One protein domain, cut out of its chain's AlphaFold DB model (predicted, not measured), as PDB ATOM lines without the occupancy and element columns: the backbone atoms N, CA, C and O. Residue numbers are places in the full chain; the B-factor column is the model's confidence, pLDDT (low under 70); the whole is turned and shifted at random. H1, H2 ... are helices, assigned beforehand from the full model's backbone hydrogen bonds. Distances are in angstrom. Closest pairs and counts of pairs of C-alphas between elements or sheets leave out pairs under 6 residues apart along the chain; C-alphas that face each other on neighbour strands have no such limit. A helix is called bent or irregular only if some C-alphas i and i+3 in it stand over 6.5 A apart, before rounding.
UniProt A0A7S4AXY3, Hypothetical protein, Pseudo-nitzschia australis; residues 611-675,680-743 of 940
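Overview. This is residues 611 to 675 and 680 to 743 of the 940 residues of the protein "Hypothetical protein" of Pseudo-nitzschia australis (UniProt A0A7S4AXY3). The longest helix, H6, runs through the middle of a helical body between two groups of helices: on one side the hairpin of H1 and H2 with H3 and H4, mostly crossed to one another, and on the other H8, side by side with H6, with H7 and H9 beyond it. H5, four residues, lies at the rim near H4, where the printed part is cut. The printed part has 129 residues with nine named helices, H1 to H9 in chain order, and no named strand; the class is all helix. It is compact, with a radius of gyration of the C-alphas of 13.7 A, and rounded, spanning 39 by 37 by 28 A.

Along the chain. H6 is residues 686 to 698, 18.6 A from C-alpha 686 at (99.418, 95.534, 131.039) to C-alpha 698. H1 is residues 611 to 622, 16.2 A, beginning at C-alpha 611 (87.952, 86.384, 109.911). H2 is residues 628 to 638, 14.9 A, and H3 residues 641 to 650, 14.4 A. H4 is residues 661 to 667, 9.7 A, and H5 residues 669 to 672, 4.8 A. H7 is residues 705 to 714, 13.8 A, neither bent nor irregular, but only just: C-alphas 706 and 709 are 6.2 A apart. H8 is residues 721 to 729, 12.2 A. H9 is residues 734 to 742, 12.4 A, ending at C-alpha 742 (94.001, 107.665, 140.858).

Arrangement. H6 and H8 touch at a shallow tilt of 19 degrees, the same way; their closest C-alphas, of Ala 692 and Thr 726, are 4.4 A apart. H8 and H9 form a hairpin at a tilt of 36 degrees, only just steep, closest at the C-alphas of Leu 724 and Ser 741, 5.0 A. H7 and H8 form another at 32 degrees, only just short of steep, closest at Val 707 and Leu 728, C-alphas 5.9 A apart. H6, with residues 686 to 690 alone, touches H4 about perpendicular, at 73 degrees; the C-alphas of Val 661 and Glu 687 are closest, 5.8 A. H4 touches H2 at 80 degrees, closest at the C-alphas of Arg 633 and Ser 667, 6.0 A. H1 and H2 form a hairpin at a steep tilt of 42 degrees, with the C-alphas of Tyr 618 and Ser 631 closest, 5.1 A. H1, with residues 613 to 617 alone, touches H3, closest at the C-alphas of Leu 617 and Ile 641, 5.1 A. H3 and H6 are near each other, with 6 pairs of C-alphas within 10 A. H6 and H9 are apart. Every O i to N i+4 pair is within hydrogen-bond range in H1, H2, H3, H4, H6, H8 and H9; in H7 5 of 6 are, and H5 is too short for such a pair.

Size, cuts and confidence. The two C-alphas farthest apart, of Lys 611 and Ser 743, are 39.6 A apart. Residues 676 to 679 are not printed; C-alphas 675 and 680 are 11.7 A apart across the cut, in the link from H5 to H6. Of the links that are printed whole, none is long. The mean pLDDT of the printed part is 86.2, and residues 669 to 675 and 680 to 683 are under 70.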
ATOM      1  N   LYS A 611      87.942  84.915 109.812       70.50
ATOM      2  CA  LYS A 611      87.952  86.384 109.911       70.50
ATOM      3  C   LYS A 611      86.647  86.940 110.478       70.50
ATOM      4  O   LYS A 611      86.664  87.965 111.157       70.50
ATOM      5  N   VAL A 612      85.525  86.261 110.239       75.81
ATOM      6  CA  VAL A 612      84.239  86.608 110.862       75.81
ATOM      7  C   VAL A 612      84.340  86.473 112.383       75.81
ATOM      8  O   VAL A 612      83.976  87.404 113.098       75.81
ATOM      9  N   HIS A 613      84.910  85.371 112.880       78.44
ATOM     10  CA  HIS A 613      85.111  85.161 114.317       78.44
ATOM     11  C   HIS A 613      86.078  86.171 114.949       78.44
ATOM     12  O   HIS A 613      85.801  86.672 116.042       78.44
ATOM     13  N   LEU A 614      87.144  86.543 114.236       81.12
ATOM     14  CA  LEU A 614      88.079  87.581 114.676       81.12
ATOM     15  C   LEU A 614      87.365  88.927 114.844       81.12
ATOM     16  O   LEU A 614      87.484  89.575 115.883       81.12
ATOM     17  N   ASN A 615      86.557  89.323 113.858       78.12
ATOM     18  CA  ASN A 615      85.783  90.564 113.925       78.12
ATOM     19  C   ASN A 615      84.714  90.530 115.028       78.12
ATOM     20  O   ASN A 615      84.447  91.559 115.644       78.12
ATOM     21  N   GLN A 616      84.118  89.368 115.315       88.00
ATOM     22  CA  GLN A 616      83.171  89.215 116.424       88.00
ATOM     23  C   GLN A 616      83.841  89.456 117.782       88.00
ATOM     24  O   GLN A 616      83.303  90.215 118.590       88.00
ATOM     25  N   LEU A 617      85.015  88.859 118.026       92.31
ATOM     26  CA  LEU A 617      85.771  89.092 119.260       92.31
ATOM     27  C   LEU A 617      86.202  90.561 119.372       92.31
ATOM     28  O   LEU A 617      85.969  91.187 120.405       92.31
ATOM     29  N   TYR A 618      86.715  91.138 118.283       90.06
ATOM     30  CA  TYR A 618      87.140  92.538 118.235       90.06
ATOM     31  C   TYR A 618      85.993  93.490 118.570       90.06
ATOM     32  O   TYR A 618      86.128  94.338 119.451       90.06
ATOM     33  N   ASN A 619      84.848  93.322 117.905       86.12
ATOM     34  CA  ASN A 619      83.680  94.167 118.121       86.12
ATOM     35  C   ASN A 619      83.111  93.993 119.533       86.12
ATOM     36  O   ASN A 619      82.666  94.977 120.115       86.12
ATOM     37  N   LYS A 620      83.152  92.779 120.102       92.81
ATOM     38  CA  LYS A 620      82.695  92.515 121.475       92.81
ATOM     39  C   LYS A 620      83.600  93.161 122.527       92.81
ATOM     40  O   LYS A 620      83.094  93.665 123.521       92.81
ATOM     41  N   LEU A 621      84.918  93.167 122.322       92.69
ATOM     42  CA  LEU A 621      85.855  93.862 123.211       92.69
ATOM     43  C   LEU A 621      85.717  95.385 123.074       92.69
ATOM     44  O   LEU A 621      85.557  96.078 124.080       92.69
ATOM     45  N   LYS A 622      85.672  95.898 121.836       89.19
ATOM     46  CA  LYS A 622      85.502  97.332 121.556       89.19
ATOM     47  C   LYS A 622      84.182  97.866 122.107       89.19
ATOM     48  O   LYS A 622      84.160  98.934 122.710       89.19
ATOM     49  N   SER A 623      83.082  97.124 121.948       88.38
ATOM     50  CA  SER A 623      81.778  97.536 122.478       88.38
ATOM     51  C   SER A 623      81.733  97.568 124.001       88.38
ATOM     52  O   SER A 623      80.827  98.183 124.541       88.38
ATOM     53  N   ARG A 624      82.702  96.967 124.699       92.19
ATOM     54  CA  ARG A 624      82.855  97.030 126.158       92.19
ATOM     55  C   ARG A 624      83.864  98.100 126.607       92.19
ATOM     56  O   ARG A 624      84.327  98.054 127.743       92.19
ATOM     57  N   GLY A 625      84.251  99.021 125.727       88.75
ATOM     58  CA  GLY A 625      85.130 100.145 126.064       88.75
ATOM     59  C   GLY A 625      86.618  99.795 126.084       88.75
ATOM     60  O   GLY A 625      87.442 100.655 126.383       88.75
ATOM     61  N   ILE A 626      86.991  98.553 125.741       90.94
ATOM     62  CA  ILE A 626      88.402  98.192 125.575       90.94
ATOM     63  C   ILE A 626      88.954  98.973 124.371       90.94
ATOM     64  O   ILE A 626      88.350  98.914 123.291       90.94
ATOM     65  N   PRO A 627      90.107  99.663 124.498       85.38
ATOM     66  CA  PRO A 627      90.738 100.359 123.390       85.38
ATOM     67  C   PRO A 627      90.848  99.454 122.175       85.38
ATOM     68  O   PRO A 627      91.185  98.267 122.270       85.38
ATOM     69  N   TRP A 628      90.530 100.003 121.012       79.12
ATOM     70  CA  TRP A 628      90.390  99.197 119.811       79.12
ATOM     71  C   TRP A 628      91.734  98.549 119.413       79.12
ATOM     72  O   TRP A 628      91.722  97.440 118.883       79.12
ATOM     73  N   GLN A 629      92.883  99.173 119.723       77.94
ATOM     74  CA  GLN A 629      94.227  98.611 119.518       77.94
ATOM     75  C   GLN A 629      94.366  97.272 120.247       77.94
ATOM     76  O   GLN A 629      94.716  96.258 119.641       77.94
ATOM     77  N   ILE A 630      94.037  97.272 121.543       85.50
ATOM     78  CA  ILE A 630      94.108  96.104 122.423       85.50
ATOM     79  C   ILE A 630      93.087  95.064 121.962       85.50
ATOM     80  O   ILE A 630      93.433  93.903 121.750       85.50
ATOM     81  N   SER A 631      91.850  95.499 121.698       89.12
ATOM     82  CA  SER A 631      90.780  94.641 121.180       89.12
ATOM     83  C   SER A 631      91.203  93.913 119.905       89.12
ATOM     84  O   SER A 631      90.994  92.707 119.775       89.12
ATOM     85  N   ARG A 632      91.817  94.629 118.955       82.75
ATOM     86  CA  ARG A 632      92.239  94.078 117.666       82.75
ATOM     87  C   ARG A 632      93.372  93.082 117.841       82.75
ATOM     88  O   ARG A 632      93.296  92.003 117.270       82.75
ATOM     89  N   ARG A 633      94.383  93.420 118.641       82.94
ATOM     90  CA  ARG A 633      95.523  92.540 118.917       82.94
ATOM     91  C   ARG A 633      95.109  91.230 119.556       82.94
ATOM     92  O   ARG A 633      95.460  90.171 119.054       82.94
ATOM     93  N   ILE A 634      94.291  91.308 120.597       88.81
ATOM     94  CA  ILE A 634      93.766  90.124 121.274       88.81
ATOM     95  C   ILE A 634      92.927  89.291 120.314       88.81
ATOM     96  O   ILE A 634      93.017  88.071 120.321       88.81
ATOM     97  N   SER A 635      92.142  89.932 119.450       88.81
ATOM     98  CA  SER A 635      91.349  89.205 118.458       88.81
ATOM     99  C   SER A 635      92.210  88.536 117.390       88.81
ATOM    100  O   SER A 635      91.911  87.416 116.989       88.81
ATOM    101  N   GLU A 636      93.281  89.197 116.943       82.88
ATOM    102  CA  GLU A 636      94.258  88.642 116.001       82.88
ATOM    103  C   GLU A 636      95.019  87.448 116.588       82.88
ATOM    104  O   GLU A 636      95.321  86.524 115.837       82.88
ATOM    105  N   GLU A 637      95.315  87.466 117.889       87.62
ATOM    106  CA  GLU A 637      96.066  86.403 118.568       87.62
ATOM    107  C   GLU A 637      95.171  85.231 118.983       87.62
ATOM    108  O   GLU A 637      95.486  84.066 118.754       87.62
ATOM    109  N   LEU A 638      94.006  85.529 119.560       89.25
ATOM    110  CA  LEU A 638      93.101  84.510 120.082       89.25
ATOM    111  C   LEU A 638      92.135  83.967 119.035       89.25
ATOM    112  O   LEU A 638      91.584  82.897 119.251       89.25
ATOM    113  N   GLY A 639      91.894  84.683 117.936       88.81
ATOM    114  CA  GLY A 639      91.087  84.253 116.789       88.81
ATOM    115  C   GLY A 639      89.566  84.304 116.976       88.81
ATOM    116  O   GLY A 639      88.863  84.719 116.056       88.81
ATOM    117  N   SER A 640      89.026  83.895 118.129       91.81
ATOM    118  CA  SER A 640      87.572  83.796 118.331       91.81
ATOM    119  C   SER A 640      87.114  84.000 119.777       91.81
ATOM    120  O   SER A 640      87.868  83.814 120.733       91.81
ATOM    121  N   ILE A 641      85.825  84.323 119.933       94.06
ATOM    122  CA  ILE A 641      85.138  84.425 121.231       94.06
ATOM    123  C   ILE A 641      85.277  83.115 122.018       94.06
ATOM    124  O   ILE A 641      85.640  83.141 123.189       94.06
ATOM    125  N   GLN A 642      85.077  81.970 121.358       94.19
ATOM    126  CA  GLN A 642      85.136  80.652 121.991       94.19
ATOM    127  C   GLN A 642      86.545  80.299 122.482       94.19
ATOM    128  O   GLN A 642      86.693  79.560 123.453       94.19
ATOM    129  N   GLN A 643      87.591  80.785 121.808       94.06
ATOM    130  CA  GLN A 643      88.970  80.600 122.267       94.06
ATOM    131  C   GLN A 643      89.248  81.422 123.528       94.06
ATOM    132  O   GLN A 643      89.823  80.878 124.466       94.06
ATOM    133  N   LEU A 644      88.780  82.675 123.594       95.31
ATOM    134  CA  LEU A 644      88.898  83.486 124.810       95.31
ATOM    135  C   LEU A 644      88.100  82.881 125.982       95.31
ATOM    136  O   LEU A 644      88.633  82.790 127.087       95.31
ATOM    137  N   ASP A 645      86.880  82.392 125.737       95.06
ATOM    138  CA  ASP A 645      86.075  81.691 126.751       95.06
ATOM    139  C   ASP A 645      86.820  80.469 127.308       95.06
ATOM    140  O   ASP A 645      86.993  80.344 128.519       95.06
ATOM    141  N   LYS A 646      87.367  79.615 126.430       95.94
ATOM    142  CA  LYS A 646      88.154  78.438 126.836       95.94
ATOM    143  C   LYS A 646      89.396  78.801 127.648       95.94
ATOM    144  O   LYS A 646      89.769  78.041 128.542       95.94
ATOM    145  N   ILE A 647      90.055  79.919 127.331       95.06
ATOM    146  CA  ILE A 647      91.223  80.400 128.083       95.06
ATOM    147  C   ILE A 647      90.812  80.769 129.510       95.06
ATOM    148  O   ILE A 647      91.456  80.322 130.458       95.06
ATOM    149  N   TYR A 648      89.718  81.515 129.689       97.06
ATOM    150  CA  TYR A 648      89.249  81.875 131.027       97.06
ATOM    151  C   TYR A 648      88.660  80.694 131.808       97.06
ATOM    152  O   TYR A 648      88.891  80.593 133.013       97.06
ATOM    153  N   GLU A 649      87.937  79.783 131.153       95.38
ATOM    154  CA  GLU A 649      87.369  78.582 131.782       95.38
ATOM    155  C   GLU A 649      88.448  77.659 132.353       95.38
ATOM    156  O   GLU A 649      88.281  77.121 133.446       95.38
ATOM    157  N   ARG A 650      89.568  77.503 131.635       95.56
ATOM    158  CA  ARG A 650      90.707  76.672 132.061       95.56
ATOM    159  C   ARG A 650      91.599  77.340 133.103       95.56
ATOM    160  O   ARG A 650      92.445  76.669 133.685       95.56
ATOM    161  N   CYS A 651      91.440  78.642 133.310       95.00
ATOM    162  CA  CYS A 651      92.255  79.413 134.234       95.00
ATOM    163  C   CYS A 651      91.608  79.462 135.627       95.00
ATOM    164  O   CYS A 651      90.395  79.675 135.760       95.00
ATOM    165  N   GLU A 652      92.427  79.290 136.669       94.50
ATOM    166  CA  GLU A 652      92.005  79.461 138.061       94.50
ATOM    167  C   GLU A 652      91.440  80.867 138.292       94.50
ATOM    168  O   GLU A 652      91.916  81.844 137.714       94.50
ATOM    169  N   ALA A 653      90.427  80.986 139.157       91.50
ATOM    170  CA  ALA A 653      89.700  82.241 139.357       91.50
ATOM    171  C   ALA A 653      90.611  83.429 139.731       91.50
ATOM    172  O   ALA A 653      90.362  84.546 139.281       91.50
ATOM    173  N   SER A 654      91.677  83.184 140.500       90.50
ATOM    174  CA  SER A 654      92.698  84.171 140.886       90.50
ATOM    175  C   SER A 654      93.564  84.648 139.713       90.50
ATOM    176  O   SER A 654      93.993  85.797 139.702       90.50
ATOM    177  N   SER A 655      93.785  83.799 138.709       93.81
ATOM    178  CA  SER A 655      94.707  84.040 137.589       93.81
ATOM    179  C   SER A 655      94.018  84.609 136.343       93.81
ATOM    180  O   SER A 655      94.677  85.073 135.414       93.81
ATOM    181  N   ARG A 656      92.679  84.625 136.296       93.62
ATOM    182  CA  ARG A 656      91.934  85.140 135.132       93.62
ATOM    183  C   ARG A 656      92.214  86.611 134.841       93.62
ATOM    184  O   ARG A 656      92.251  86.992 133.679       93.62
ATOM    185  N   ALA A 657      92.450  87.433 135.860       92.31
ATOM    186  CA  ALA A 657      92.750  88.849 135.656       92.31
ATOM    187  C   ALA A 657      94.113  89.085 134.976       92.31
ATOM    188  O   ALA A 657      94.293  90.124 134.353       92.31
ATOM    189  N   SER A 658      95.048  88.133 135.036       93.25
ATOM    190  CA  SER A 658      96.407  88.258 134.487       93.25
ATOM    191  C   SER A 658      96.691  87.328 133.300       93.25
ATOM    192  O   SER A 658      97.760  87.411 132.701       93.25
ATOM    193  N   ILE A 659      95.747  86.464 132.912       94.50
ATOM    194  CA  ILE A 659      95.965  85.436 131.879       94.50
ATOM    195  C   ILE A 659      96.312  86.016 130.500       94.50
ATOM    196  O   ILE A 659      96.994  85.364 129.713       94.50
ATOM    197  N   LEU A 660      95.863  87.241 130.203       93.75
ATOM    198  CA  LEU A 660      96.155  87.921 128.941       93.75
ATOM    199  C   LEU A 660      97.410  88.791 129.016       93.75
ATOM    200  O   LEU A 660      97.787  89.357 127.997       93.75
ATOM    201  N   VAL A 661      98.088  88.887 130.165       91.88
ATOM    202  CA  VAL A 661      99.314  89.691 130.304       91.88
ATOM    203  C   VAL A 661     100.378  89.291 129.281       91.88
ATOM    204  O   VAL A 661     100.874  90.197 128.621       91.88
ATOM    205  N   PRO A 662     100.702  88.000 129.048       88.44
ATOM    206  CA  PRO A 662     101.679  87.632 128.023       88.44
ATOM    207  C   PRO A 662     101.232  88.050 126.622       88.44
ATOM    208  O   PRO A 662     102.008  88.651 125.890       88.44
ATOM    209  N   VAL A 663      99.955  87.826 126.288       85.81
ATOM    210  CA  VAL A 663      99.373  88.186 124.986       85.81
ATOM    211  C   VAL A 663      99.421  89.693 124.766       85.81
ATOM    212  O   VAL A 663      99.825  90.138 123.698       85.81
ATOM    213  N   ILE A 664      99.033  90.493 125.763       87.38
ATOM    214  CA  ILE A 664      99.055  91.957 125.682       87.38
ATOM    215  C   ILE A 664     100.500  92.448 125.670       87.38
ATOM    216  O   ILE A 664     100.831  93.290 124.849       87.38
ATOM    217  N   LYS A 665     101.382  91.907 126.512       83.69
ATOM    218  CA  LYS A 665     102.796  92.287 126.545       83.69
ATOM    219  C   LYS A 665     103.479  92.006 125.215       83.69
ATOM    220  O   LYS A 665     104.155  92.882 124.701       83.69
ATOM    221  N   GLU A 666     103.262  90.839 124.622       78.50
ATOM    222  CA  GLU A 666     103.826  90.470 123.324       78.50
ATOM    223  C   GLU A 666     103.193  91.291 122.190       78.50
ATOM    224  O   GLU A 666     103.894  91.940 121.411       78.50
ATOM    225  N   SER A 667     101.860  91.362 122.149       70.94
ATOM    226  CA  SER A 667     101.112  92.017 121.065       70.94
ATOM    227  C   SER A 667     101.152  93.547 121.109       70.94
ATOM    228  O   SER A 667     100.924  94.210 120.086       70.94
ATOM    229  N   CYS A 668     101.402  94.113 122.289       70.44
ATOM    230  CA  CYS A 668     101.507  95.544 122.548       70.44
ATOM    231  C   CYS A 668     102.915  95.944 123.017       70.44
ATOM    232  O   CYS A 668     103.078  97.086 123.427       70.44
ATOM    233  N   SER A 669     103.928  95.074 122.915       64.38
ATOM    234  CA  SER A 669     105.337  95.344 123.281       64.38
ATOM    235  C   SER A 669     105.849  96.652 122.679       64.38
ATOM    236  O   SER A 669     106.394  97.488 123.383       64.38
ATOM    237  N   VAL A 670     105.536  96.921 121.408       55.25
ATOM    238  CA  VAL A 670     105.850  98.195 120.720       55.25
ATOM    239  C   VAL A 670     105.259  99.426 121.425       55.25
ATOM    240  O   VAL A 670     105.794 100.525 121.316       55.25
ATOM    241  N   MET A 671     104.136  99.254 122.119       55.12
ATOM    242  CA  MET A 671     103.449 100.299 122.879       55.12
ATOM    243  C   MET A 671     103.857 100.341 124.363       55.12
ATOM    244  O   MET A 671     103.453 101.270 125.055       55.12
ATOM    245  N   ILE A 672     104.589  99.328 124.846       55.12
ATOM    246  CA  ILE A 672     104.909  99.075 126.263       55.12
ATOM    247  C   ILE A 672     106.415  99.257 126.540       55.12
ATOM    248  O   ILE A 672     106.778  99.811 127.567       55.12
ATOM    249  N   GLU A 673     107.299  98.822 125.638       47.81
ATOM    250  CA  GLU A 673     108.747  98.648 125.877       47.81
ATOM    251  C   GLU A 673     109.617  99.847 125.482       47.81
ATOM    252  O   GLU A 673     110.838  99.735 125.397       47.81
ATOM    253  N   THR A 674     109.028 101.018 125.249       50.12
ATOM    254  CA  THR A 674     109.843 102.234 125.228       50.12
ATOM    255  C   THR A 674     109.556 103.007 126.499       50.12
ATOM    256  O   THR A 674     108.443 103.510 126.662       50.12
ATOM    257  N   ASP A 675     110.586 103.165 127.338       46.50
ATOM    258  CA  ASP A 675     110.627 104.022 128.539       46.50
ATOM    259  C   ASP A 675     110.189 105.482 128.269       46.50
ATOM    260  O   ASP A 675     110.121 106.298 129.176       46.50
ATOM    261  N   LEU A 680     100.266 104.141 125.422       52.19
ATOM    262  CA  LEU A 680      99.313 103.121 125.898       52.19
ATOM    263  C   LEU A 680      99.407 102.848 127.408       52.19
ATOM    264  O   LEU A 680      98.375 102.615 128.031       52.19
ATOM    265  N   LEU A 681     100.611 102.924 127.992       51.47
ATOM    266  CA  LEU A 681     100.833 102.762 129.436       51.47
ATOM    267  C   LEU A 681     100.534 104.025 130.263       51.47
ATOM    268  O   LEU A 681     100.233 103.899 131.444       51.47
ATOM    269  N   GLU A 682     100.481 105.216 129.645       55.91
ATOM    270  CA  GLU A 682      99.901 106.433 130.266       55.91
ATOM    271  C   GLU A 682      98.400 106.249 130.589       55.91
ATOM    272  O   GLU A 682      97.776 107.091 131.222       55.91
ATOM    273  N   TYR A 683      97.804 105.146 130.126       65.19
ATOM    274  CA  TYR A 683      96.391 104.820 130.257       65.19
ATOM    275  C   TYR A 683      96.149 103.515 131.024       65.19
ATOM    276  O   TYR A 683      95.017 103.043 131.053       65.19
ATOM    277  N   GLY A 684      97.180 102.927 131.630       70.94
ATOM    278  CA  GLY A 684      97.056 101.756 132.494       70.94
ATOM    279  C   GLY A 684      98.087 100.670 132.231       70.94
ATOM    280  O   GLY A 684      98.652 100.566 131.142       70.94
ATOM    281  N   THR A 685      98.329  99.845 133.246       84.00
ATOM    282  CA  THR A 685      99.301  98.741 133.193       84.00
ATOM    283  C   THR A 685      98.831  97.598 132.282       84.00
ATOM    284  O   THR A 685      97.642  97.463 131.984       84.00
ATOM    285  N   VAL A 686      99.752  96.739 131.830       85.81
ATOM    286  CA  VAL A 686      99.418  95.534 131.039       85.81
ATOM    287  C   VAL A 686      98.475  94.623 131.830       85.81
ATOM    288  O   VAL A 686      97.485  94.105 131.306       85.81
ATOM    289  N   GLU A 687      98.767  94.482 133.117       89.38
ATOM    290  CA  GLU A 687      97.969  93.802 134.127       89.38
ATOM    291  C   GLU A 687      96.598  94.467 134.276       89.38
ATOM    292  O   GLU A 687      95.575  93.777 134.269       89.38
ATOM    293  N   GLY A 688      96.564  95.800 134.330       90.62
ATOM    294  CA  GLY A 688      95.344  96.599 134.351       90.62
ATOM    295  C   GLY A 688      94.458  96.319 133.141       90.62
ATOM    296  O   GLY A 688      93.265  96.067 133.300       90.62
ATOM    297  N   TRP A 689      95.027  96.277 131.933       92.56
ATOM    298  CA  TRP A 689      94.273  95.978 130.714       92.56
ATOM    299  C   TRP A 689      93.776  94.536 130.673       92.56
ATOM    300  O   TRP A 689      92.608  94.315 130.354       92.56
ATOM    301  N   SER A 690      94.605  93.561 131.058       94.50
ATOM    302  CA  SER A 690      94.176  92.163 131.210       94.50
ATOM    303  C   SER A 690      92.999  92.049 132.198       94.50
ATOM    304  O   SER A 690      91.985  91.413 131.897       94.50
ATOM    305  N   SER A 691      93.072  92.757 133.332       94.50
ATOM    306  CA  SER A 691      92.001  92.827 134.333       94.50
ATOM    307  C   SER A 691      90.741  93.518 133.797       94.50
ATOM    308  O   SER A 691      89.624  93.053 134.060       94.50
ATOM    309  N   ALA A 692      90.896  94.591 133.019       94.62
ATOM    310  CA  ALA A 692      89.793  95.315 132.393       94.62
ATOM    311  C   ALA A 692      89.054  94.430 131.391       94.62
ATOM    312  O   ALA A 692      87.827  94.388 131.410       94.62
ATOM    313  N   ILE A 693      89.781  93.663 130.573       95.56
ATOM    314  CA  ILE A 693      89.197  92.721 129.612       95.56
ATOM    315  C   ILE A 693      88.452  91.607 130.336       95.56
ATOM    316  O   ILE A 693      87.314  91.316 129.979       95.56
ATOM    317  N   HIS A 694      89.046  91.010 131.371       96.44
ATOM    318  CA  HIS A 694      88.370  89.998 132.181       96.44
ATOM    319  C   HIS A 694      87.080  90.550 132.812       96.44
ATOM    320  O   HIS A 694      86.019  89.930 132.721       96.44
ATOM    321  N   SER A 695      87.149  91.749 133.397       95.19
ATOM    322  CA  SER A 695      86.000  92.403 134.033       95.19
ATOM    323  C   SER A 695      84.915  92.757 133.015       95.19
ATOM    324  O   SER A 695      83.744  92.496 133.265       95.19
ATOM    325  N   ALA A 696      85.297  93.277 131.848       93.50
ATOM    326  CA  ALA A 696      84.407  93.557 130.726       93.50
ATOM    327  C   ALA A 696      83.717  92.296 130.191       93.50
ATOM    328  O   ALA A 696      82.540  92.333 129.832       93.50
ATOM    329  N   TRP A 697      84.449  91.180 130.142       95.00
ATOM    330  CA  TRP A 697      83.969  89.916 129.595       95.00
ATOM    331  C   TRP A 697      82.925  89.240 130.486       95.00
ATOM    332  O   TRP A 697      81.934  88.719 129.978       95.00
ATOM    333  N   TYR A 698      83.122  89.298 131.806       93.25
ATOM    334  CA  TYR A 698      82.223  88.710 132.806       93.25
ATOM    335  C   TYR A 698      81.281  89.721 133.470       93.25
ATOM    336  O   TYR A 698      80.577  89.381 134.426       93.25
ATOM    337  N   SER A 699      81.251  90.965 132.986       89.44
ATOM    338  CA  SER A 699      80.356  91.984 133.521       89.44
ATOM    339  C   SER A 699      78.897  91.559 133.341       89.44
ATOM    340  O   SER A 699      78.466  91.197 132.245       89.44
ATOM    341  N   ARG A 700      78.119  91.650 134.425       88.19
ATOM    342  CA  ARG A 700      76.662  91.417 134.415       88.19
ATOM    343  C   ARG A 700      75.879  92.570 133.779       88.19
ATOM    344  O   ARG A 700      74.655  92.515 133.729       88.19
ATOM    345  N   LEU A 701      76.564  93.623 133.336       84.81
ATOM    346  CA  LEU A 701      75.938  94.744 132.652       84.81
ATOM    347  C   LEU A 701      75.462  94.275 131.273       84.81
ATOM    348  O   LEU A 701      76.269  93.899 130.413       84.81
ATOM    349  N   ASN A 702      74.137  94.271 131.105       84.06
ATOM    350  CA  ASN A 702      73.463  93.882 129.867       84.06
ATOM    351  C   ASN A 702      73.659  94.928 128.762       84.06
ATOM    352  O   ASN A 702      73.722  94.565 127.591       84.06
ATOM    353  N   ASP A 703      73.785  96.203 129.140       88.75
ATOM    354  CA  ASP A 703      73.976  97.315 128.215       88.75
ATOM    355  C   ASP A 703      75.400  97.894 128.335       88.75
ATOM    356  O   ASP A 703      75.737  98.495 129.360       88.75
ATOM    357  N   PRO A 704      76.252  97.744 127.302       86.56
ATOM    358  CA  PRO A 704      77.590  98.323 127.294       86.56
ATOM    359  C   PRO A 704      77.616  99.861 127.345       86.56
ATOM    360  O   PRO A 704      78.639 100.432 127.731       86.56
ATOM    361  N   SER A 705      76.515 100.541 126.995       88.31
ATOM    362  CA  SER A 705      76.422 102.008 127.058       88.31
ATOM    363  C   SER A 705      76.630 102.546 128.480       88.31
ATOM    364  O   SER A 705      77.248 103.598 128.650       88.31
ATOM    365  N   GLN A 706      76.237 101.766 129.498       91.25
ATOM    366  CA  GLN A 706      76.384 102.099 130.921       91.25
ATOM    367  C   GLN A 706      77.844 102.209 131.372       91.25
ATOM    368  O   GLN A 706      78.116 102.813 132.405       91.25
ATOM    369  N   VAL A 707      78.780 101.629 130.617       92.00
ATOM    370  CA  VAL A 707      80.222 101.744 130.879       92.00
ATOM    371  C   VAL A 707      80.888 102.667 129.875       92.00
ATOM    372  O   VAL A 707      81.698 103.499 130.273       92.00
ATOM    373  N   ASN A 708      80.537 102.557 128.592       87.25
ATOM    374  CA  ASN A 708      81.205 103.317 127.539       87.25
ATOM    375  C   ASN A 708      80.996 104.823 127.680       87.25
ATOM    376  O   ASN A 708      81.965 105.560 127.541       87.25
ATOM    377  N   ILE A 709      79.768 105.278 127.963       87.81
ATOM    378  CA  ILE A 709      79.487 106.716 128.095       87.81
ATOM    379  C   ILE A 709      80.276 107.294 129.283       87.81
ATOM    380  O   ILE A 709      81.089 108.191 129.056       87.81
ATOM    381  N   PRO A 710      80.183 106.734 130.510       89.44
ATOM    382  CA  PRO A 710      80.976 107.241 131.626       89.44
ATOM    383  C   PRO A 710      82.485 107.124 131.422       89.44
ATOM    384  O   PRO A 710      83.226 108.005 131.850       89.44
ATOM    385  N   TYR A 711      82.959 106.050 130.785       90.38
ATOM    386  CA  TYR A 711      84.375 105.890 130.480       90.38
ATOM    387  C   TYR A 711      84.864 106.986 129.529       90.38
ATOM    388  O   TYR A 711      85.855 107.642 129.828       90.38
ATOM    389  N   GLU A 712      84.167 107.231 128.418       84.44
ATOM    390  CA  GLU A 712      84.558 108.254 127.441       84.44
ATOM    391  C   GLU A 712      84.542 109.667 128.036       84.44
ATOM    392  O   GLU A 712      85.472 110.438 127.788       84.44
ATOM    393  N   GLU A 713      83.553 109.976 128.878       87.12
ATOM    394  CA  GLU A 713      83.450 111.257 129.586       87.12
ATOM    395  C   GLU A 713      84.549 111.447 130.645       87.12
ATOM    396  O   GLU A 713      84.970 112.575 130.893       87.12
ATOM    397  N   ASN A 714      85.036 110.360 131.266       88.19
ATOM    398  CA  ASN A 714      85.906 110.444 132.447       88.19
ATOM    399  C   ASN A 714      87.325 109.893 132.265       88.19
ATOM    400  O   ASN A 714      88.142 109.994 133.179       88.19
ATOM    401  N   LYS A 715      87.673 109.356 131.091       83.62
ATOM    402  CA  LYS A 715      89.001 108.777 130.814       83.62
ATOM    403  C   LYS A 715      90.169 109.755 130.978       83.62
ATOM    404  O   LYS A 715      91.314 109.318 131.034       83.62
ATOM    405  N   TYR A 716      89.917 111.063 131.017       82.25
ATOM    406  CA  TYR A 716      90.946 112.083 131.250       82.25
ATOM    407  C   TYR A 716      91.149 112.422 132.734       82.25
ATOM    408  O   TYR A 716      92.134 113.073 133.060       82.25
ATOM    409  N   PHE A 717      90.256 111.977 133.624       83.81
ATOM    410  CA  PHE A 717      90.356 112.208 135.072       83.81
ATOM    411  C   PHE A 717      90.992 111.039 135.836       83.81
ATOM    412  O   PHE A 717      91.244 111.172 137.034       83.81
ATOM    413  N   GLY A 718      91.202 109.898 135.172       81.38
ATOM    414  CA  GLY A 718      91.837 108.715 135.747       81.38
ATOM    415  C   GLY A 718      93.284 108.548 135.288       81.38
ATOM    416  O   GLY A 718      93.532 108.509 134.083       81.38
ATOM    417  N   ASN A 719      94.208 108.393 136.239       81.75
ATOM    418  CA  ASN A 719      95.629 108.131 135.988       81.75
ATOM    419  C   ASN A 719      95.846 106.746 135.348       81.75
ATOM    420  O   ASN A 719      96.689 106.594 134.470       81.75
ATOM    421  N   ASP A 720      95.047 105.745 135.734       85.12
ATOM    422  CA  ASP A 720      95.009 104.420 135.104       85.12
ATOM    423  C   ASP A 720      93.626 104.167 134.466       85.12
ATOM    424  O   ASP A 720      92.647 103.820 135.138       85.12
ATOM    425  N   ARG A 721      93.518 104.334 133.141       88.31
ATOM    426  CA  ARG A 721      92.254 104.120 132.408       88.31
ATOM    427  C   ARG A 721      91.817 102.656 132.395       88.31
ATOM    428  O   ARG A 721      90.615 102.394 132.346       88.31
ATOM    429  N   ALA A 722      92.746 101.707 132.452       90.31
ATOM    430  CA  ALA A 722      92.417 100.290 132.541       90.31
ATOM    431  C   ALA A 722      91.766  99.970 133.894       90.31
ATOM    432  O   ALA A 722      90.769  99.242 133.958       90.31
ATOM    433  N   GLN A 723      92.264 100.580 134.969       91.38
ATOM    434  CA  GLN A 723      91.677 100.496 136.300       91.38
ATOM    435  C   GLN A 723      90.324 101.217 136.375       91.38
ATOM    436  O   GLN A 723      89.374 100.658 136.926       91.38
ATOM    437  N   LEU A 724      90.196 102.400 135.760       92.25
ATOM    438  CA  LEU A 724      88.916 103.108 135.619       92.25
ATOM    439  C   LEU A 724      87.871 102.203 134.951       92.25
ATOM    440  O   LEU A 724      86.782 101.990 135.486       92.25
ATOM    441  N   LEU A 725      88.222 101.616 133.805       93.44
ATOM    442  CA  LEU A 725      87.335 100.740 133.045       93.44
ATOM    443  C   LEU A 725      87.004  99.450 133.815       93.44
ATOM    444  O   LEU A 725      85.854  99.010 133.829       93.44
ATOM    445  N   THR A 726      87.987  98.876 134.515       95.31
ATOM    446  CA  THR A 726      87.799  97.736 135.427       95.31
ATOM    447  C   THR A 726      86.766  98.056 136.510       95.31
ATOM    448  O   THR A 726      85.854  97.259 136.748       95.31
ATOM    449  N   ALA A 727      86.880  99.213 137.168       94.69
ATOM    450  CA  ALA A 727      85.969  99.636 138.227       94.69
ATOM    451  C   ALA A 727      84.545  99.881 137.698       94.69
ATOM    452  O   ALA A 727      83.577  99.433 138.321       94.69
ATOM    453  N   LEU A 728      84.407 100.501 136.521       94.56
ATOM    454  CA  LEU A 728      83.109 100.697 135.869       94.56
ATOM    455  C   LEU A 728      82.428  99.358 135.537       94.56
ATOM    456  O   LEU A 728      81.268  99.159 135.890       94.56
ATOM    457  N   HIS A 729      83.150  98.386 134.965       95.12
ATOM    458  CA  HIS A 729      82.590  97.052 134.673       95.12
ATOM    459  C   HIS A 729      82.203  96.249 135.919       95.12
ATOM    460  O   HIS A 729      81.351  95.360 135.829       95.12
ATOM    461  N   ARG A 730      82.784  96.576 137.081       94.50
ATOM    462  CA  ARG A 730      82.402  96.041 138.402       94.50
ATOM    463  C   ARG A 730      81.178  96.743 139.008       94.50
ATOM    464  O   ARG A 730      80.806  96.424 140.137       94.50
ATOM    465  N   GLY A 731      80.560  97.689 138.296       94.12
ATOM    466  CA  GLY A 731      79.370  98.419 138.736       94.12
ATOM    467  C   GLY A 731      79.653  99.511 139.770       94.12
ATOM    468  O   GLY A 731      78.767  99.865 140.547       94.12
ATOM    469  N   LYS A 732      80.890 100.023 139.844       94.88
ATOM    470  CA  LYS A 732      81.207 101.179 140.695       94.88
ATOM    471  C   LYS A 732      80.624 102.458 140.090       94.88
ATOM    472  O   LYS A 732      80.502 102.584 138.876       94.88
ATOM    473  N   THR A 733      80.298 103.426 140.945       95.62
ATOM    474  CA  THR A 733      79.925 104.773 140.495       95.62
ATOM    475  C   THR A 733      81.121 105.464 139.839       95.62
ATOM    476  O   THR A 733      82.265 105.184 140.198       95.62
ATOM    477  N   VAL A 734      80.863 106.402 138.923       94.31
ATOM    478  CA  VAL A 734      81.906 107.149 138.194       94.31
ATOM    479  C   VAL A 734      82.921 107.784 139.143       94.31
ATOM    480  O   VAL A 734      84.118 107.565 138.994       94.31
ATOM    481  N   ALA A 735      82.447 108.480 140.182       94.94
ATOM    482  CA  ALA A 735      83.310 109.123 141.171       94.94
ATOM    483  C   ALA A 735      84.253 108.127 141.867       94.94
ATOM    484  O   ALA A 735      85.440 108.399 142.034       94.94
ATOM    485  N   ARG A 736      83.743 106.944 142.231       95.56
ATOM    486  CA  ARG A 736      84.547 105.901 142.872       95.56
ATOM    487  C   ARG A 736      85.508 105.235 141.892       95.56
ATOM    488  O   ARG A 736      86.621 104.909 142.279       95.56
ATOM    489  N   ALA A 737      85.100 105.050 140.641       93.75
ATOM    490  CA  ALA A 737      85.957 104.499 139.599       93.75
ATOM    491  C   ALA A 737      87.141 105.435 139.290       93.75
ATOM    492  O   ALA A 737      88.274 104.969 139.219       93.75
ATOM    493  N   VAL A 738      86.895 106.750 139.207       90.69
ATOM    494  CA  VAL A 738      87.943 107.777 139.068       90.69
ATOM    495  C   VAL A 738      88.871 107.773 140.286       90.69
ATOM    496  O   VAL A 738      90.091 107.726 140.134       90.69
ATOM    497  N   GLN A 739      88.313 107.729 141.500       92.69
ATOM    498  CA  GLN A 739      89.106 107.641 142.727       92.69
ATOM    499  C   GLN A 739      90.001 106.389 142.753       92.69
ATOM    500  O   GLN A 739      91.185 106.493 143.060       92.69
ATOM    501  N   GLU A 740      89.463 105.216 142.403       91.56
ATOM    502  CA  GLU A 740      90.228 103.965 142.335       91.56
ATOM    503  C   GLU A 740      91.325 104.041 141.254       91.56
ATOM    504  O   GLU A 740      92.445 103.596 141.503       91.56
ATOM    505  N   SER A 741      91.063 104.671 140.101       89.31
ATOM    506  CA  SER A 741      92.072 104.861 139.044       89.31
ATOM    507  C   SER A 741      93.210 105.820 139.406       89.31
ATOM    508  O   SER A 741      94.278 105.732 138.809       89.31
ATOM    509  N   ASN A 742      92.999 106.702 140.386       87.94
ATOM    510  CA  ASN A 742      94.001 107.665 140.858       87.94
ATOM    511  C   ASN A 742      94.764 107.178 142.096       87.94
ATOM    512  O   ASN A 742      95.693 107.839 142.537       87.94
ATOM    513  N   SER A 743      94.378 106.033 142.665       84.56
ATOM    514  CA  SER A 743      94.997 105.486 143.880       84.56
ATOM    515  C   SER A 743      96.321 104.744 143.644       84.56
ATOM    516  O   SER A 743      96.931 104.282 144.605       84.56
TER     517      SER A 743